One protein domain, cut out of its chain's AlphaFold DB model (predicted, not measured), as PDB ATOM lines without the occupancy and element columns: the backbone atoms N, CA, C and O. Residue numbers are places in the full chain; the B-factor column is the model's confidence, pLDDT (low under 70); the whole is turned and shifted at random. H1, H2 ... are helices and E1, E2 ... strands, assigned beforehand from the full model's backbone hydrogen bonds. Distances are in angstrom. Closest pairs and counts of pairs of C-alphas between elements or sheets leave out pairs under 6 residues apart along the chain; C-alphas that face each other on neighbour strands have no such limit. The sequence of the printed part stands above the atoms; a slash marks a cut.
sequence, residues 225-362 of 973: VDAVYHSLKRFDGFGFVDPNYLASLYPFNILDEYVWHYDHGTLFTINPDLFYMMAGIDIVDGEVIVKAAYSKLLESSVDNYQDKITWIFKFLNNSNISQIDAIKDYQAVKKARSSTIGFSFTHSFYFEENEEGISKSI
ATOM      1  N   VAL A 225       2.464  -2.744  39.163       94.56
ATOM      2  CA  VAL A 225       2.364  -4.138  39.644       94.56
ATOM      3  C   VAL A 225       1.627  -4.219  40.984       94.56
ATOM      4  O   VAL A 225       0.786  -5.100  41.149       94.56
ATOM      5  N   ASP A 226       1.904  -3.301  41.914       90.88
ATOM      6  CA  ASP A 226       1.219  -3.245  43.208       90.88
ATOM      7  C   ASP A 226      -0.224  -2.778  43.049       90.88
ATOM      8  O   ASP A 226      -1.112  -3.398  43.624       90.88
ATOM      9  N   ALA A 227      -0.484  -1.798  42.179       89.19
ATOM     10  CA  ALA A 227      -1.845  -1.365  41.868       89.19
ATOM     11  C   ALA A 227      -2.711  -2.519  41.328       89.19
ATOM     12  O   ALA A 227      -3.833  -2.737  41.787       89.19
ATOM     13  N   VAL A 228      -2.185  -3.315  40.384       95.62
ATOM     14  CA  VAL A 228      -2.882  -4.507  39.866       95.62
ATOM     15  C   VAL A 228      -3.049  -5.556  40.961       95.62
ATOM     16  O   VAL A 228      -4.137  -6.112  41.124       95.62
ATOM     17  N   TYR A 229      -1.985  -5.833  41.722       95.25
ATOM     18  CA  TYR A 229      -2.020  -6.811  42.803       95.25
ATOM     19  C   TYR A 229      -3.084  -6.440  43.839       95.25
ATOM     20  O   TYR A 229      -3.960  -7.255  44.112       95.25
ATOM     21  N   HIS A 230      -3.068  -5.216  44.365       89.12
ATOM     22  CA  HIS A 230      -4.029  -4.721  45.346       89.12
ATOM     23  C   HIS A 230      -5.457  -4.697  44.796       89.12
ATOM     24  O   HIS A 230      -6.366  -5.135  45.501       89.12
ATOM     25  N   SER A 231      -5.651  -4.275  43.540       91.12
ATOM     26  CA  SER A 231      -6.958  -4.264  42.867       91.12
ATOM     27  C   SER A 231      -7.589  -5.655  42.767       91.12
ATOM     28  O   SER A 231      -8.788  -5.820  42.988       91.12
ATOM     29  N   LEU A 232      -6.790  -6.693  42.513       95.38
ATOM     30  CA  LEU A 232      -7.277  -8.072  42.457       95.38
ATOM     31  C   LEU A 232      -7.346  -8.731  43.847       95.38
ATOM     32  O   LEU A 232      -8.263  -9.503  44.124       95.38
ATOM     33  N   LYS A 233      -6.402  -8.427  44.747       91.56
ATOM     34  CA  LYS A 233      -6.247  -9.078  46.063       91.56
ATOM     35  C   LYS A 233      -7.448  -8.884  46.980       91.56
ATOM     36  O   LYS A 233      -7.793  -9.778  47.740       91.56
ATOM     37  N   ARG A 234      -8.137  -7.759  46.871       89.38
ATOM     38  CA  ARG A 234      -9.418  -7.482  47.544       89.38
ATOM     39  C   ARG A 234     -10.563  -8.433  47.160       89.38
ATOM     40  O   ARG A 234     -11.510  -8.569  47.927       89.38
ATOM     41  N   PHE A 235     -10.472  -9.129  46.023       94.62
ATOM     42  CA  PHE A 235     -11.407 -10.196  45.637       94.62
ATOM     43  C   PHE A 235     -10.953 -11.591  46.098       94.62
ATOM     44  O   PHE A 235     -11.604 -12.590  45.775       94.62
ATOM     45  N   ASP A 236      -9.854 -11.686  46.855       89.81
ATOM     46  CA  ASP A 236      -9.361 -12.952  47.392       89.81
ATOM     47  C   ASP A 236     -10.419 -13.608  48.292       89.81
ATOM     48  O   ASP A 236     -10.995 -13.002  49.197       89.81
ATOM     49  N   GLY A 237     -10.721 -14.868  47.995       91.12
ATOM     50  CA  GLY A 237     -11.884 -15.583  48.516       91.12
ATOM     51  C   GLY A 237     -12.872 -16.007  47.429       91.12
ATOM     52  O   GLY A 237     -13.547 -17.020  47.614       91.12
ATOM     53  N   PHE A 238     -12.909 -15.309  46.290       95.88
ATOM     54  CA  PHE A 238     -13.503 -15.836  45.062       95.88
ATOM     55  C   PHE A 238     -12.480 -16.685  44.297       95.88
ATOM     56  O   PHE A 238     -11.310 -16.330  44.180       95.88
ATOM     57  N   GLY A 239     -12.929 -17.813  43.751       93.50
ATOM     58  CA  GLY A 239     -12.171 -18.593  42.774       93.50
ATOM     59  C   GLY A 239     -12.381 -18.127  41.328       93.50
ATOM     60  O   GLY A 239     -11.604 -18.517  40.458       93.50
ATOM     61  N   PHE A 240     -13.415 -17.319  41.074       96.44
ATOM     62  CA  PHE A 240     -13.732 -16.674  39.799       96.44
ATOM     63  C   PHE A 240     -14.407 -15.321  40.054       96.44
ATOM     64  O   PHE A 240     -15.368 -15.253  40.825       96.44
ATOM     65  N   VAL A 241     -13.962 -14.279  39.352       97.62
ATOM     66  CA  VAL A 241     -14.652 -12.985  39.259       97.62
ATOM     67  C   VAL A 241     -15.017 -12.740  37.796       97.62
ATOM     68  O   VAL A 241     -14.262 -13.115  36.906       97.62
ATOM     69  N   ASP A 242     -16.176 -12.132  37.536       96.62
ATOM     70  CA  ASP A 242     -16.614 -11.828  36.168       96.62
ATOM     71  C   ASP A 242     -15.555 -10.953  35.478       96.62
ATOM     72  O   ASP A 242     -15.277  -9.850  35.958       96.62
ATOM     73  N   PRO A 243     -14.960 -11.402  34.363       95.62
ATOM     74  CA  PRO A 243     -13.894 -10.656  33.712       95.62
ATOM     75  C   PRO A 243     -14.357  -9.298  33.171       95.62
ATOM     76  O   PRO A 243     -13.567  -8.357  33.149       95.62
ATOM     77  N   ASN A 244     -15.643  -9.138  32.835       94.50
ATOM     78  CA  ASN A 244     -16.204  -7.830  32.473       94.50
ATOM     79  C   ASN A 244     -16.189  -6.855  33.658       94.50
ATOM     80  O   ASN A 244     -16.010  -5.649  33.486       94.50
ATOM     81  N   TYR A 245     -16.372  -7.386  34.870       95.81
ATOM     82  CA  TYR A 245     -16.290  -6.603  36.092       95.81
ATOM     83  C   TYR A 245     -14.846  -6.181  36.360       95.81
ATOM     84  O   TYR A 245     -14.595  -4.995  36.550       95.81
ATOM     85  N   LEU A 246     -13.897  -7.124  36.285       96.19
ATOM     86  CA  LEU A 246     -12.467  -6.849  36.466       96.19
ATOM     87  C   LEU A 246     -11.936  -5.819  35.465       96.19
ATOM     88  O   LEU A 246     -11.228  -4.898  35.860       96.19
ATOM     89  N   ALA A 247     -12.318  -5.940  34.191       96.44
ATOM     90  CA  ALA A 247     -11.903  -5.014  33.142       96.44
ATOM     91  C   ALA A 247     -12.371  -3.570  33.392       96.44
ATOM     92  O   ALA A 247     -11.769  -2.648  32.860       96.44
ATOM     93  N   SER A 248     -13.409  -3.367  34.212       94.19
ATOM     94  CA  SER A 248     -13.916  -2.038  34.576       94.19
ATOM     95  C   SER A 248     -13.237  -1.422  35.804       94.19
ATOM     96  O   SER A 248     -13.534  -0.273  36.129       94.19
ATOM     97  N   LEU A 249     -12.340  -2.144  36.483       91.75
ATOM     98  CA  LEU A 249     -11.648  -1.665  37.683       91.75
ATOM     99  C   LEU A 249     -10.332  -0.967  37.335       91.75
ATOM    100  O   LEU A 249      -9.609  -1.389  36.434       91.75
ATOM    101  N   TYR A 250      -9.953   0.044  38.116       88.75
ATOM    102  CA  TYR A 250      -8.577   0.541  38.112       88.75
ATOM    103  C   TYR A 250      -7.619  -0.561  38.618       88.75
ATOM    104  O   TYR A 250      -7.974  -1.263  39.570       88.75
ATOM    105  N   PRO A 251      -6.420  -0.752  38.033       93.00
ATOM    106  CA  PRO A 251      -5.807   0.037  36.958       93.00
ATOM    107  C   PRO A 251      -6.101  -0.446  35.525       93.00
ATOM    108  O   PRO A 251      -5.548   0.123  34.586       93.00
ATOM    109  N   PHE A 252      -6.942  -1.466  35.317       95.81
ATOM    110  CA  PHE A 252      -7.312  -1.935  33.970       95.81
ATOM    111  C   PHE A 252      -8.102  -0.880  33.193       95.81
ATOM    112  O   PHE A 252      -7.867  -0.671  32.002       95.81
ATOM    113  N   ASN A 253      -8.982  -0.172  33.894       93.44
ATOM    114  CA  ASN A 253      -9.757   0.939  33.380       93.44
ATOM    115  C   ASN A 253      -9.304   2.252  34.028       93.44
ATOM    116  O   ASN A 253      -9.265   2.377  35.251       93.44
ATOM    117  N   ILE A 254      -8.980   3.236  33.191       89.81
ATOM    118  CA  ILE A 254      -8.642   4.610  33.603       89.81
ATOM    119  C   ILE A 254      -9.759   5.605  33.253       89.81
ATOM    120  O   ILE A 254      -9.576   6.814  33.387       89.81
ATOM    121  N   LEU A 255     -10.895   5.113  32.748       86.31
ATOM    122  CA  LEU A 255     -12.102   5.902  32.530       86.31
ATOM    123  C   LEU A 255     -12.980   5.828  33.781       86.31
ATOM    124  O   LEU A 255     -13.100   4.775  34.401       86.31
ATOM    125  N   ASP A 256     -13.645   6.931  34.117       80.69
ATOM    126  CA  ASP A 256     -14.601   7.004  35.233       80.69
ATOM    127  C   ASP A 256     -15.997   6.486  34.818       80.69
ATOM    128  O   ASP A 256     -17.029   7.107  35.065       80.69
ATOM    129  N   GLU A 257     -16.034   5.376  34.079       86.12
ATOM    130  CA  GLU A 257     -17.258   4.744  33.579       86.12
ATOM    131  C   GLU A 257     -17.055   3.246  33.306       86.12
ATOM    132  O   GLU A 257     -15.929   2.762  33.199       86.12
ATOM    133  N   TYR A 258     -18.156   2.497  33.190       87.94
ATOM    134  CA  TYR A 258     -18.133   1.069  32.852       87.94
ATOM    135  C   TYR A 258     -17.667   0.837  31.405       87.94
ATOM    136  O   TYR A 258     -18.051   1.584  30.501       87.94
ATOM    137  N   VAL A 259     -16.910  -0.240  31.170       93.81
ATOM    138  CA  VAL A 259     -16.343  -0.572  29.853       93.81
ATOM    139  C   VAL A 259     -16.655  -2.005  29.410       93.81
ATOM    140  O   VAL A 259     -16.818  -2.923  30.210       93.81
ATOM    141  N   TRP A 260     -16.692  -2.209  28.096       93.44
ATOM    142  CA  TRP A 260     -16.760  -3.494  27.400       93.44
ATOM    143  C   TRP A 260     -15.378  -3.846  26.845       93.44
ATOM    144  O   TRP A 260     -15.166  -3.918  25.634       93.44
ATOM    145  N   HIS A 261     -14.415  -3.983  27.754       96.06
ATOM    146  CA  HIS A 261     -13.005  -4.244  27.446       96.06
ATOM    147  C   HIS A 261     -12.602  -5.708  27.633       96.06
ATOM    148  O   HIS A 261     -11.426  -6.037  27.576       96.06
ATOM    149  N   TYR A 262     -13.555  -6.606  27.854       94.88
ATOM    150  CA  TYR A 262     -13.290  -8.038  27.859       94.88
ATOM    151  C   TYR A 262     -14.000  -8.702  26.686       94.88
ATOM    152  O   TYR A 262     -15.195  -8.481  26.482       94.88
ATOM    153  N   ASP A 263     -13.263  -9.518  25.937       90.50
ATOM    154  CA  ASP A 263     -13.785 -10.271  24.801       90.50
ATOM    155  C   ASP A 263     -12.980 -11.564  24.583       90.50
ATOM    156  O   ASP A 263     -11.751 -11.530  24.574       90.50
ATOM    157  N   HIS A 264     -13.658 -12.711  24.444       87.25
ATOM    158  CA  HIS A 264     -13.068 -14.031  24.140       87.25
ATOM    159  C   HIS A 264     -11.771 -14.367  24.918       87.25
ATOM    160  O   HIS A 264     -10.772 -14.812  24.351       87.25
ATOM    161  N   GLY A 265     -11.752 -14.138  26.235       93.00
ATOM    162  CA  GLY A 265     -10.590 -14.431  27.083       93.00
ATOM    163  C   GLY A 265      -9.466 -13.387  27.051       93.00
ATOM    164  O   GLY A 265      -8.410 -13.613  27.654       93.00
ATOM    165  N   THR A 266      -9.694 -12.252  26.390       96.50
ATOM    166  CA  THR A 266      -8.769 -11.120  26.284       96.50
ATOM    167  C   THR A 266      -9.277  -9.945  27.108       96.50
ATOM    168  O   THR A 266     -10.429  -9.537  26.967       96.50
ATOM    169  N   LEU A 267      -8.416  -9.390  27.962       98.06
ATOM    170  CA  LEU A 267      -8.650  -8.118  28.641       98.06
ATOM    171  C   LEU A 267      -7.926  -7.009  27.878       98.06
ATOM    172  O   LEU A 267      -6.705  -7.023  27.753       98.06
ATOM    173  N   PHE A 268      -8.681  -6.039  27.393       97.94
ATOM    174  CA  PHE A 268      -8.187  -4.835  26.751       97.94
ATOM    175  C   PHE A 268      -7.986  -3.726  27.789       97.94
ATOM    176  O   PHE A 268      -8.788  -3.560  28.705       97.94
ATOM    177  N   THR A 269      -6.915  -2.952  27.669       97.31
ATOM    178  CA  THR A 269      -6.671  -1.795  28.529       97.31
ATOM    179  C   THR A 269      -6.060  -0.642  27.753       97.31
ATOM    180  O   THR A 269      -5.154  -0.795  26.932       97.31
ATOM    181  N   ILE A 270      -6.541   0.558  28.062       95.56
ATOM    182  CA  ILE A 270      -5.981   1.813  27.559       95.56
ATOM    183  C   ILE A 270      -4.963   2.433  28.531       95.56
ATOM    184  O   ILE A 270      -4.551   3.569  28.319       95.56
ATOM    185  N   ASN A 271      -4.580   1.732  29.604       95.00
ATOM    186  CA  ASN A 271      -3.613   2.224  30.579       95.00
ATOM    187  C   ASN A 271      -2.163   2.016  30.081       95.00
ATOM    188  O   ASN A 271      -1.713   0.866  30.004       95.00
ATOM    189  N   PRO A 272      -1.397   3.092  29.807       94.50
ATOM    190  CA  PRO A 272      -0.006   2.988  29.359       94.50
ATOM    191  C   PRO A 272       0.914   2.247  30.334       94.50
ATOM    192  O   PRO A 272       1.862   1.586  29.909       94.50
ATOM    193  N   ASP A 273       0.648   2.306  31.639       94.38
ATOM    194  CA  ASP A 273       1.505   1.648  32.628       94.38
ATOM    195  C   ASP A 273       1.410   0.120  32.522       94.38
ATOM    196  O   ASP A 273       2.414  -0.588  32.652       94.38
ATOM    197  N   LEU A 274       0.220  -0.397  32.188       95.88
ATOM    198  CA  LEU A 274       0.017  -1.816  31.898       95.88
ATOM    199  C   LEU A 274       0.714  -2.234  30.603       95.88
ATOM    200  O   LEU A 274       1.261  -3.334  30.547       95.88
ATOM    201  N   PHE A 275       0.785  -1.359  29.593       96.56
ATOM    202  CA  PHE A 275       1.601  -1.615  28.403       96.56
ATOM    203  C   PHE A 275       3.073  -1.831  28.778       96.56
ATOM    204  O   PHE A 275       3.676  -2.824  28.370       96.56
ATOM    205  N   TYR A 276       3.664  -0.944  29.584       94.88
ATOM    206  CA  TYR A 276       5.077  -1.075  29.956       94.88
ATOM    207  C   TYR A 276       5.337  -2.293  30.848       94.88
ATOM    208  O   TYR A 276       6.350  -2.972  30.662       94.88
ATOM    209  N   MET A 277       4.406  -2.618  31.751       95.44
ATOM    210  CA  MET A 277       4.444  -3.860  32.523       95.44
ATOM    211  C   MET A 277       4.450  -5.087  31.604       95.44
ATOM    212  O   MET A 277       5.348  -5.924  31.695       95.44
ATOM    213  N   MET A 278       3.497  -5.174  30.673       96.62
ATOM    214  CA  MET A 278       3.366  -6.309  29.757       96.62
ATOM    215  C   MET A 278       4.522  -6.403  28.748       96.62
ATOM    216  O   MET A 278       4.904  -7.498  28.343       96.62
ATOM    217  N   ALA A 279       5.151  -5.286  28.377       95.62
ATOM    218  CA  ALA A 279       6.364  -5.290  27.557       95.62
ATOM    219  C   ALA A 279       7.583  -5.873  28.303       95.62
ATOM    220  O   ALA A 279       8.489  -6.436  27.672       95.62
ATOM    221  N   GLY A 280       7.613  -5.743  29.635       95.56
ATOM    222  CA  GLY A 280       8.679  -6.217  30.520       95.56
ATOM    223  C   GLY A 280       8.585  -7.690  30.934       95.56
ATOM    224  O   GLY A 280       9.525  -8.193  31.554       95.56
ATOM    225  N   ILE A 281       7.492  -8.379  30.591       96.50
ATOM    226  CA  ILE A 281       7.185  -9.743  31.039       96.50
ATOM    227  C   ILE A 281       6.942 -10.649  29.824       96.50
ATOM    228  O   ILE A 281       6.275 -10.258  28.868       96.50
ATOM    229  N   ASP A 282       7.468 -11.869  29.872       94.75
ATOM    230  CA  ASP A 282       7.159 -12.937  28.921       94.75
ATOM    231  C   ASP A 282       6.678 -14.188  29.672       94.75
ATOM    232  O   ASP A 282       7.025 -14.403  30.835       94.75
ATOM    233  N   ILE A 283       5.885 -15.021  28.996       95.00
ATOM    234  CA  ILE A 283       5.508 -16.352  29.479       95.00
ATOM    235  C   ILE A 283       6.244 -17.391  28.639       95.00
ATOM    236  O   ILE A 283       6.066 -17.441  27.422       95.00
ATOM    237  N   VAL A 284       7.064 -18.219  29.284       92.88
ATOM    238  CA  VAL A 284       7.815 -19.302  28.633       92.88
ATOM    239  C   VAL A 284       7.446 -20.605  29.325       92.88
ATOM    240  O   VAL A 284       7.525 -20.694  30.543       92.88
ATOM    241  N   ASP A 285       6.962 -21.585  28.560       88.50
ATOM    242  CA  ASP A 285       6.463 -22.872  29.075       88.50
ATOM    243  C   ASP A 285       5.405 -22.746  30.195       88.50
ATOM    244  O   ASP A 285       5.243 -23.629  31.041       88.50
ATOM    245  N   GLY A 286       4.645 -21.644  30.176       88.75
ATOM    246  CA  GLY A 286       3.612 -21.334  31.165       88.75
ATOM    247  C   GLY A 286       4.147 -20.793  32.497       88.75
ATOM    248  O   GLY A 286       3.387 -20.731  33.464       88.75
ATOM    249  N   GLU A 287       5.420 -20.398  32.552       93.25
ATOM    250  CA  GLU A 287       6.052 -19.732  33.691       93.25
ATOM    251  C   GLU A 287       6.342 -18.256  33.386       93.25
ATOM    252  O   GLU A 287       6.614 -17.872  32.248       93.25
ATOM    253  N   VAL A 288       6.280 -17.418  34.424       95.62
ATOM    254  CA  VAL A 288       6.512 -15.973  34.316       95.62
ATOM    255  C   VAL A 288       8.006 -15.678  34.264       95.62
ATOM    256  O   VAL A 288       8.721 -15.917  35.238       95.62
ATOM    257  N   ILE A 289       8.462 -15.066  33.174       96.25
ATOM    258  CA  ILE A 289       9.834 -14.589  33.005       96.25
ATOM    259  C   ILE A 289       9.839 -13.061  32.936       96.25
ATOM    260  O   ILE A 289       9.326 -12.452  31.997       96.25
ATOM    261  N   VAL A 290      10.459 -12.425  33.929       95.75
ATOM    262  CA  VAL A 290      10.646 -10.969  33.962       95.75
ATOM    263  C   VAL A 290      11.962 -10.608  33.276       95.75
ATOM    264  O   VAL A 290      13.028 -11.112  33.634       95.75
ATOM    265  N   LYS A 291      11.918  -9.710  32.285       95.56
ATOM    266  CA  LYS A 291      13.119  -9.277  31.552       95.56
ATOM    267  C   LYS A 291      14.092  -8.553  32.478       95.56
ATOM    268  O   LYS A 291      13.687  -7.696  33.259       95.56
ATOM    269  N   ALA A 292      15.393  -8.785  32.294       92.62
ATOM    270  CA  ALA A 292      16.452  -8.237  33.153       92.62
ATOM    271  C   ALA A 292      16.467  -6.696  33.271       92.62
ATOM    272  O   ALA A 292      16.931  -6.149  34.268       92.62
ATOM    273  N   ALA A 293      16.004  -5.974  32.244       90.69
ATOM    274  CA  ALA A 293      15.880  -4.516  32.308       90.69
ATOM    275  C   ALA A 293      14.715  -4.080  33.211       90.69
ATOM    276  O   ALA A 293      14.845  -3.104  33.944       90.69
ATOM    277  N   TYR A 294      13.604  -4.819  33.176       92.94
ATOM    278  CA  TYR A 294      12.421  -4.537  33.980       92.94
ATOM    279  C   TYR A 294      12.598  -5.014  35.427       92.94
ATOM    280  O   TYR A 294      12.254  -4.284  36.349       92.94
ATOM    281  N   SER A 295      13.247  -6.164  35.649       90.31
ATOM    282  CA  SER A 295      13.525  -6.684  36.997       90.31
ATOM    283  C   SER A 295      14.310  -5.688  37.857       90.31
ATOM    284  O   SER A 295      13.958  -5.467  39.009       90.31
ATOM    285  N   LYS A 296      15.305  -5.001  37.280       90.12
ATOM    286  CA  LYS A 296      16.074  -3.949  37.970       90.12
ATOM    287  C   LYS A 296      15.215  -2.765  38.420       90.12
ATOM    288  O   LYS A 296      15.520  -2.155  39.438       90.12
ATOM    289  N   LEU A 297      14.171  -2.418  37.660       88.50
ATOM    290  CA  LEU A 297      13.228  -1.362  38.042       88.50
ATOM    291  C   LEU A 297      12.349  -1.835  39.210       88.50
ATOM    292  O   LEU A 297      12.178  -1.109  40.192       88.50
ATOM    293  N   LEU A 298      11.871  -3.081  39.138       90.50
ATOM    294  CA  LEU A 298      11.017  -3.694  40.158       90.50
ATOM    295  C   LEU A 298      11.739  -3.910  41.492       90.50
ATOM    296  O   LEU A 298      11.168  -3.606  42.528       90.50
ATOM    297  N   GLU A 299      12.999  -4.354  41.496       88.38
ATOM    298  CA  GLU A 299      13.779  -4.616  42.724       88.38
ATOM    299  C   GLU A 299      13.866  -3.408  43.670       88.38
ATOM    300  O   GLU A 299      14.023  -3.572  44.878       88.38
ATOM    301  N   SER A 300      13.761  -2.195  43.124       81.94
ATOM    302  CA  SER A 300      13.810  -0.948  43.892       81.94
ATOM    303  C   SER A 300      12.447  -0.440  44.375       81.94
ATOM    304  O   SER A 300      12.412   0.462  45.209       81.94
ATOM    305  N   SER A 301      11.343  -0.980  43.847       82.81
ATOM    306  CA  SER A 301      10.003  -0.387  43.978       82.81
ATOM    307  C   SER A 301       8.893  -1.366  44.365       82.81
ATOM    308  O   SER A 301       7.879  -0.922  44.889       82.81
ATOM    309  N   VAL A 302       9.081  -2.671  44.149       88.44
ATOM    310  CA  VAL A 302       8.079  -3.717  44.384       88.44
ATOM    311  C   VAL A 302       8.727  -4.891  45.111       88.44
ATOM    312  O   VAL A 302       9.581  -5.596  44.565       88.44
ATOM    313  N   ASP A 303       8.288  -5.156  46.337       87.69
ATOM    314  CA  ASP A 303       8.705  -6.344  47.074       87.69
ATOM    315  C   ASP A 303       8.085  -7.615  46.471       87.69
ATOM    316  O   ASP A 303       6.923  -7.630  46.061       87.69
ATOM    317  N   ASN A 304       8.877  -8.693  46.413       90.81
ATOM    318  CA  ASN A 304       8.455 -10.012  45.920       90.81
ATOM    319  C   ASN A 304       7.718  -9.963  44.566       90.81
ATOM    320  O   ASN A 304       6.742 -10.685  44.351       90.81
ATOM    321  N   TYR A 305       8.179  -9.111  43.642       94.25
ATOM    322  CA  TYR A 305       7.500  -8.863  42.366       94.25
ATOM    323  C   TYR A 305       7.190 -10.147  41.580       94.25
ATOM    324  O   TYR A 305       6.134 -10.244  40.961       94.25
ATOM    325  N   GLN A 306       8.072 -11.151  41.634       94.75
ATOM    326  CA  GLN A 306       7.891 -12.423  40.934       94.75
ATOM    327  C   GLN A 306       6.642 -13.169  41.430       94.75
ATOM    328  O   GLN A 306       5.831 -13.631  40.621       94.75
ATOM    329  N   ASP A 307       6.457 -13.242  42.750       94.56
ATOM    330  CA  ASP A 307       5.309 -13.906  43.368       94.56
ATOM    331  C   ASP A 307       4.021 -13.126  43.100       94.56
ATOM    332  O   ASP A 307       2.999 -13.724  42.757       94.56
ATOM    333  N   LYS A 308       4.074 -11.787  43.178       95.88
ATOM    334  CA  LYS A 308       2.928 -10.918  42.874       95.88
ATOM    335  C   LYS A 308       2.468 -11.067  41.426       95.88
ATOM    336  O   LYS A 308       1.288 -11.319  41.202       95.88
ATOM    337  N   ILE A 309       3.375 -10.983  40.449       97.12
ATOM    338  CA  ILE A 309       3.039 -11.132  39.021       97.12
ATOM    339  C   ILE A 309       2.475 -12.531  38.743       97.12
ATOM    340  O   ILE A 309       1.444 -12.666  38.082       97.12
ATOM    341  N   THR A 310       3.099 -13.572  39.299       96.69
ATOM    342  CA  THR A 310       2.611 -14.951  39.154       96.69
ATOM    343  C   THR A 310       1.210 -15.110  39.749       96.69
ATOM    344  O   THR A 310       0.338 -15.732  39.138       96.69
ATOM    345  N   TRP A 311       0.956 -14.517  40.920       96.56
ATOM    346  CA  TRP A 311      -0.361 -14.530  41.551       96.56
ATOM    347  C   TRP A 311      -1.404 -13.758  40.732       96.56
ATOM    348  O   TRP A 311      -2.502 -14.278  40.534       96.56
ATOM    349  N   ILE A 312      -1.057 -12.579  40.197       97.69
ATOM    350  CA  ILE A 312      -1.921 -11.770  39.320       97.69
ATOM    351  C   ILE A 312      -2.369 -12.601  38.117       97.69
ATOM    352  O   ILE A 312      -3.567 -12.763  37.891       97.69
ATOM    353  N   PHE A 313      -1.430 -13.176  37.360       97.62
ATOM    354  CA  PHE A 313      -1.775 -13.947  36.164       97.62
ATOM    355  C   PHE A 313      -2.558 -15.213  36.504       97.62
ATOM    356  O   PHE A 313      -3.514 -15.544  35.805       97.62
ATOM    357  N   LYS A 314      -2.256 -15.868  37.631       95.94
ATOM    358  CA  LYS A 314      -3.061 -16.990  38.123       95.94
ATOM    359  C   LYS A 314      -4.496 -16.564  38.446       95.94
ATOM    360  O   LYS A 314      -5.429 -17.283  38.097       95.94
ATOM    361  N   PHE A 315      -4.691 -15.417  39.095       96.75
ATOM    362  CA  PHE A 315      -6.016 -14.879  39.404       96.75
ATOM    363  C   PHE A 315      -6.800 -14.530  38.128       96.75
ATOM    364  O   PHE A 315      -7.971 -14.898  37.996       96.75
ATOM    365  N   LEU A 316      -6.145 -13.886  37.159       97.31
ATOM    366  CA  LEU A 316      -6.735 -13.537  35.865       97.31
ATOM    367  C   LEU A 316      -7.096 -14.786  35.047       97.31
ATOM    368  O   LEU A 316      -8.239 -14.908  34.611       97.31
ATOM    369  N   ASN A 317      -6.199 -15.772  34.931       95.44
ATOM    370  CA  ASN A 317      -6.500 -17.053  34.278       95.44
ATOM    371  C   ASN A 317      -7.660 -17.781  34.970       95.44
ATOM    372  O   ASN A 317      -8.494 -18.405  34.312       95.44
ATOM    373  N   ASN A 318      -7.751 -17.687  36.302       93.88
ATOM    374  CA  ASN A 318      -8.864 -18.255  37.052       93.88
ATOM    375  C   ASN A 318     -10.212 -17.580  36.755       93.88
ATOM    376  O   ASN A 318     -11.250 -18.232  36.870       93.88
ATOM    377  N   SER A 319     -10.168 -16.321  36.323       95.75
ATOM    378  CA  SER A 319     -11.302 -15.502  35.881       95.75
ATOM    379  C   SER A 319     -11.482 -15.515  34.353       95.75
ATOM    380  O   SER A 319     -12.125 -14.634  33.797       95.75
ATOM    381  N   ASN A 320     -10.928 -16.529  33.674       94.56
ATOM    382  CA  ASN A 320     -10.989 -16.723  32.222       94.56
ATOM    383  C   ASN A 320     -10.296 -15.636  31.379       94.56
ATOM    384  O   ASN A 320     -10.653 -15.434  30.225       94.56
ATOM    385  N   ILE A 321      -9.288 -14.951  31.921       96.38
ATOM    386  CA  ILE A 321      -8.466 -13.986  31.179       96.38
ATOM    387  C   ILE A 321      -7.105 -14.626  30.906       96.38
ATOM    388  O   ILE A 321      -6.343 -14.923  31.827       96.38
ATOM    389  N   SER A 322      -6.808 -14.860  29.631       96.06
ATOM    390  CA  SER A 322      -5.593 -15.542  29.161       96.06
ATOM    391  C   SER A 322      -4.711 -14.671  28.265       96.06
ATOM    392  O   SER A 322      -3.558 -15.028  28.009       96.06
ATOM    393  N   GLN A 323      -5.217 -13.512  27.845       97.31
ATOM    394  CA  GLN A 323      -4.496 -12.514  27.064       97.31
ATOM    395  C   GLN A 323      -4.793 -11.109  27.594       97.31
ATOM    396  O   GLN A 323      -5.894 -10.839  28.082       97.31
ATOM    397  N   ILE A 324      -3.802 -10.224  27.497       98.06
ATOM    398  CA  ILE A 324      -3.949  -8.791  27.740       98.06
ATOM    399  C   ILE A 324      -3.525  -8.033  26.485       98.06
ATOM    400  O   ILE A 324      -2.413  -8.224  25.988       98.06
ATOM    401  N   ASP A 325      -4.398  -7.140  26.039       97.94
ATOM    402  CA  ASP A 325      -4.126  -6.159  24.998       97.94
ATOM    403  C   ASP A 325      -3.977  -4.786  25.655       97.94
ATOM    404  O   ASP A 325      -4.887  -4.326  26.342       97.94
ATOM    405  N   ALA A 326      -2.833  -4.127  25.477       97.56
ATOM    406  CA  ALA A 326      -2.528  -2.867  26.151       97.56
ATOM    407  C   ALA A 326      -2.095  -1.779  25.164       97.56
ATOM    408  O   ALA A 326      -1.241  -2.012  24.308       97.56
ATOM    409  N   ILE A 327      -2.648  -0.572  25.308       97.31
ATOM    410  CA  ILE A 327      -2.307   0.594  24.481       97.31
ATOM    411  C   ILE A 327      -1.111   1.349  25.065       97.31
ATOM    412  O   ILE A 327      -1.080   1.675  26.249       97.31
ATOM    413  N   LYS A 328      -0.146   1.683  24.204       95.81
ATOM    414  CA  LYS A 328       1.100   2.369  24.572       95.81
ATOM    415  C   LYS A 328       0.900   3.828  24.967       95.81
ATOM    416  O   LYS A 328       1.502   4.298  25.925       95.81
ATOM    417  N   ASP A 329       0.103   4.556  24.188       93.56
ATOM    418  CA  ASP A 329      -0.197   5.973  24.409       93.56
ATOM    419  C   ASP A 329      -1.657   6.256  24.046       93.56
ATOM    420  O   ASP A 329      -2.015   6.557  22.902       93.56
ATOM    421  N   TYR A 330      -2.520   6.157  25.054       91.19
ATOM    422  CA  TYR A 330      -3.945   6.427  24.901       91.19
ATOM    423  C   TYR A 330      -4.233   7.858  24.432       91.19
ATOM    424  O   TYR A 330      -5.163   8.062  23.652       91.19
ATOM    425  N   GLN A 331      -3.443   8.856  24.842       91.81
ATOM    426  CA  GLN A 331      -3.693  10.245  24.446       91.81
ATOM    427  C   GLN A 331      -3.396  10.459  22.960       91.81
ATOM    428  O   GLN A 331      -4.162  11.142  22.271       91.81
ATOM    429  N   ALA A 332      -2.336   9.834  22.443       91.06
ATOM    430  CA  ALA A 332      -2.040   9.837  21.016       91.06
ATOM    431  C   ALA A 332      -3.156   9.159  20.205       91.06
ATOM    432  O   ALA A 332      -3.665   9.762  19.257       91.06
ATOM    433  N   VAL A 333      -3.602   7.966  20.619       89.62
ATOM    434  CA  VAL A 333      -4.700   7.232  19.959       89.62
ATOM    435  C   VAL A 333      -6.001   8.038  19.996       89.62
ATOM    436  O   VAL A 333      -6.680   8.189  18.977       89.62
ATOM    437  N   LYS A 334      -6.329   8.633  21.147       88.88
ATOM    438  CA  LYS A 334      -7.517   9.475  21.317       88.88
ATOM    439  C   LYS A 334      -7.503  10.679  20.383       88.88
ATOM    440  O   LYS A 334      -8.524  10.992  19.773       88.88
ATOM    441  N   LYS A 335      -6.350  11.336  20.237       89.44
ATOM    442  CA  LYS A 335      -6.173  12.468  19.320       89.44
ATOM    443  C   LYS A 335      -6.243  12.039  17.854       89.44
ATOM    444  O   LYS A 335      -6.852  12.741  17.055       89.44
ATOM    445  N   ALA A 336      -5.648  10.903  17.496       87.25
ATOM    446  CA  ALA A 336      -5.672  10.386  16.128       87.25
ATOM    447  C   ALA A 336      -7.091  10.011  15.668       87.25
ATOM    448  O   ALA A 336      -7.425  10.169  14.497       87.25
ATOM    449  N   ARG A 337      -7.936   9.556  16.601       87.50
ATOM    450  CA  ARG A 337      -9.289   9.047  16.325       87.50
ATOM    451  C   ARG A 337     -10.406  10.020  16.715       87.50
ATOM    452  O   ARG A 337     -11.580   9.680  16.611       87.50
ATOM    453  N   SER A 338     -10.077  11.254  17.117       79.50
ATOM    454  CA  SER A 338     -11.062  12.241  17.591       79.50
ATOM    455  C   SER A 338     -12.068  12.689  16.524       79.50
ATOM    456  O   SER A 338     -13.121  13.221  16.861       79.50
ATOM    457  N   SER A 339     -11.741  12.521  15.240       79.38
ATOM    458  CA  SER A 339     -12.614  12.843  14.102       79.38
ATOM    459  C   SER A 339     -13.422  11.645  13.588       79.38
ATOM    460  O   SER A 339     -14.261  11.812  12.700       79.38
ATOM    461  N   THR A 340     -13.203  10.443  14.128       83.75
ATOM    462  CA  THR A 340     -13.895   9.225  13.701       83.75
ATOM    463  C   THR A 340     -15.272   9.146  14.359       83.75
ATOM    464  O   THR A 340     -15.403   8.880  15.552       83.75
ATOM    465  N   ILE A 341     -16.324   9.375  13.572       77.88
ATOM    466  CA  ILE A 341     -17.711   9.292  14.048       77.88
ATOM    467  C   ILE A 341     -18.014   7.860  14.508       77.88
ATOM    468  O   ILE A 341     -17.794   6.906  13.766       77.88
ATOM    469  N   GLY A 342     -18.556   7.722  15.721       74.88
ATOM    470  CA  GLY A 342     -18.969   6.434  16.291       74.88
ATOM    471  C   GLY A 342     -17.844   5.623  16.942       74.88
ATOM    472  O   GLY A 342     -18.106   4.517  17.407       74.88
ATOM    473  N   PHE A 343     -16.618   6.152  17.010       84.50
ATOM    474  CA  PHE A 343     -15.528   5.493  17.726       84.50
ATOM    475  C   PHE A 343     -15.755   5.571  19.242       84.50
ATOM    476  O   PHE A 343     -15.945   6.655  19.795       84.50
ATOM    477  N   SER A 344     -15.730   4.422  19.914       87.50
ATOM    478  CA  SER A 344     -15.919   4.317  21.359       87.50
ATOM    479  C   SER A 344     -14.642   3.815  22.023       87.50
ATOM    480  O   SER A 344     -14.107   2.782  21.638       87.50
ATOM    481  N   PHE A 345     -14.181   4.534  23.048       89.56
ATOM    482  CA  PHE A 345     -13.083   4.088  23.913       89.56
ATOM    483  C   PHE A 345     -13.568   3.192  25.054       89.56
ATOM    484  O   PHE A 345     -12.745   2.613  25.755       89.56
ATOM    485  N   THR A 346     -14.884   3.052  25.229       90.94
ATOM    486  CA  THR A 346     -15.477   2.134  26.207       90.94
ATOM    487  C   THR A 346     -15.616   0.718  25.659       90.94
ATOM    488  O   THR A 346     -16.014  -0.168  26.397       90.94
ATOM    489  N   HIS A 347     -15.266   0.474  24.392       91.88
ATOM    490  CA  HIS A 347     -15.201  -0.856  23.783       91.88
ATOM    491  C   HIS A 347     -13.765  -1.167  23.360       91.88
ATOM    492  O   HIS A 347     -13.003  -0.247  23.053       91.88
ATOM    493  N   SER A 348     -13.403  -2.451  23.318       92.25
ATOM    494  CA  SER A 348     -12.150  -2.892  22.695       92.25
ATOM    495  C   SER A 348     -12.095  -2.455  21.228       92.25
ATOM    496  O   SER A 348     -13.110  -2.457  20.524       92.25
ATOM    497  N   PHE A 349     -10.909  -2.082  20.750       92.25
ATOM    498  CA  PHE A 349     -10.713  -1.611  19.382       92.25
ATOM    499  C   PHE A 349      -9.400  -2.110  18.788       92.25
ATOM    500  O   PHE A 349      -8.443  -2.390  19.501       92.25
ATOM    501  N   TYR A 350      -9.348  -2.154  17.458       91.50
ATOM    502  CA  TYR A 350      -8.132  -2.503  16.730       91.50
ATOM    503  C   TYR A 350      -7.016  -1.466  16.942       91.50
ATOM    504  O   TYR A 350      -7.271  -0.250  16.989       91.50
ATOM    505  N   PHE A 351      -5.781  -1.952  17.028       92.88
ATOM    506  CA  PHE A 351      -4.562  -1.157  17.103       92.88
ATOM    507  C   PHE A 351      -3.427  -1.842  16.334       92.88
ATOM    508  O   PHE A 351      -3.412  -3.064  16.202       92.88
ATOM    509  N   GLU A 352      -2.473  -1.053  15.845       91.56
ATOM    510  CA  GLU A 352      -1.259  -1.573  15.207       91.56
ATOM    511  C   GLU A 352      -0.283  -2.128  16.262       91.56
ATOM    512  O   GLU A 352       0.189  -1.404  17.150       91.56
ATOM    513  N   GLU A 353       0.020  -3.426  16.187       89.31
ATOM    514  CA  GLU A 353       0.873  -4.116  17.160       89.31
ATOM    515  C   GLU A 353       2.327  -3.608  17.098       89.31
ATOM    516  O   GLU A 353       2.916  -3.466  16.030       89.31
ATOM    517  N   ASN A 354       2.934  -3.359  18.263       84.50
ATOM    518  CA  ASN A 354       4.252  -2.740  18.478       84.50
ATOM    519  C   ASN A 354       4.356  -1.238  18.144       84.50
ATOM    520  O   ASN A 354       5.335  -0.602  18.551       84.50
ATOM    521  N   GLU A 355       3.355  -0.650  17.485       88.50
ATOM    522  CA  GLU A 355       3.274   0.795  17.242       88.50
ATOM    523  C   GLU A 355       2.337   1.483  18.242       88.50
ATOM    524  O   GLU A 355       2.778   2.317  19.041       88.50
ATOM    525  N   GLU A 356       1.058   1.100  18.226       92.69
ATOM    526  CA  GLU A 356      -0.003   1.667  19.063       92.69
ATOM    527  C   GLU A 356      -0.220   0.871  20.363       92.69
ATOM    528  O   GLU A 356      -0.608   1.453  21.380       92.69
ATOM    529  N   GLY A 357       0.060  -0.436  20.367       95.75
ATOM    530  CA  GLY A 357      -0.160  -1.312  21.523       95.75
ATOM    531  C   GLY A 357       0.575  -2.651  21.437       95.75
ATOM    532  O   GLY A 357       1.376  -2.871  20.530       95.75
ATOM    533  N   ILE A 358       0.328  -3.539  22.398       96.56
ATOM    534  CA  ILE A 358       0.831  -4.923  22.417       96.56
ATOM    535  C   ILE A 358      -0.284  -5.895  22.788       96.56
ATOM    536  O   ILE A 358      -1.119  -5.575  23.632       96.56
ATOM    537  N   SER A 359      -0.218  -7.101  22.228       96.25
ATOM    538  CA  SER A 359      -1.006  -8.259  22.651       96.25
ATOM    539  C   SER A 359      -0.086  -9.281  23.309       96.25
ATOM    540  O   SER A 359       0.925  -9.701  22.741       96.25
ATOM    541  N   LYS A 360      -0.392  -9.672  24.546       95.75
ATOM    542  CA  LYS A 360       0.445 -10.591  25.329       95.75
ATOM    543  C   LYS A 360      -0.392 -11.679  25.978       95.75
ATOM    544  O   LYS A 360      -1.288 -11.397  26.772       95.75
ATOM    545  N   SER A 361      -0.056 -12.936  25.689       95.75
ATOM    546  CA  SER A 361      -0.604 -14.066  26.440       95.75
ATOM    547  C   SER A 361      -0.056 -14.070  27.868       95.75
ATOM    548  O   SER A 361       1.139 -13.876  28.088       95.75
ATOM    549  N   ILE A 362      -0.947 -14.320  28.820       96.88
ATOM    550  CA  ILE A 362      -0.662 -14.503  30.246       96.88
ATOM    551  C   ILE A 362      -1.058 -15.909  30.720       96.88
ATOM    552  O   ILE A 362      -1.289 -16.122  31.908       96.88
TER     553      ILE A 362
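AT A GLANCE: This is residues 225 to 362 of the 973 residues of an uncharacterized protein of Flavobacterium xinjiangense (UniProt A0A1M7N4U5). A small three-stranded sheet, E1, E4 and E5, forms the core, with H3 packed on one of its faces, and beside it a second cluster in which the helix H5 packs on the hairpin E2 and E3 and on H1. H4 follows the hairpin away from the core, while H6 and a long loop, residues 337 to 356, lead off from the sheet. The printed part has 138 residues, with six named helices and five named strands in the order H1 H2 E1 H3 E2 E3 H4 H5 E4 H6 E5, of mixed class, helices and strands. The core sheet has the order E1, E4, E5 and is mixed; E2 and E3 are antiparallel. The whole is compact, with a radius of gyration of the C-alphas of 14.9 A and spans of 45 by 34 by 27 A.

HOW THE PARTS SIT: H1, residues 225 to 233, touches H5, residues 305 to 318, closest at the C-alphas of Tyr 229 and Ile 312, 6.1 A apart; they run the same way at a steep tilt of 43 degrees. H2, residues 243 to 247, only grazes the core sheet. E1, residues 266 to 269, is parallel to the inner strand E4, residues 323 to 327, at 21 degrees, with N 267 and O 323 within hydrogen-bond range at 2.9 A. E5, residues 357 to 361, is antiparallel to E4 at 167 degrees, with N 324 and O 360 at 2.9 A. H3, residues 272 to 279, is on this sheet at a height of 7.7 A, slantwise to the strands, at 47 degrees to E4 on the local plane; its closest C-alphas to E4 are those of Phe 275 and Ala 326, 4.9 A apart. E2, residues 281 to 284, and E3, residues 287 to 290, form a hairpin, with N 282 and O 289 at 2.9 A. The closest C-alphas of E3 and H5 are those of Val 288 and Thr 310, 6.3 A apart. H4, residues 292 to 298, is close to but not clearly touching H5. H6, residues 330 to 336, is only just not on the core sheet, with 4 pairs of C-alphas within 10 A. Every O i to N i+4 pair is within hydrogen-bond range in H1, H2, H3, H5 and H6; H4 has 1 of 3, and 2 of 4 O i to N i+3 pairs.

IN THESE COORDINATES: H1 begins at C-alpha 225, (2.364, -4.138, 39.644), and is 11.8 A long. H5 measures 19.6 A, E4 13.5 A and E5 13.7 A, which ends at C-alpha 361, (-0.604, -14.066, 26.440).

THE WHOLE: The two C-alphas farthest apart are those of Asn 304 and Ile 341, 45.5 A. The printed part has no cut. The links H2 to E1 and H6 to E5 are long. Mean pLDDT of the printed part is 92.6, and no printed residue is under 70.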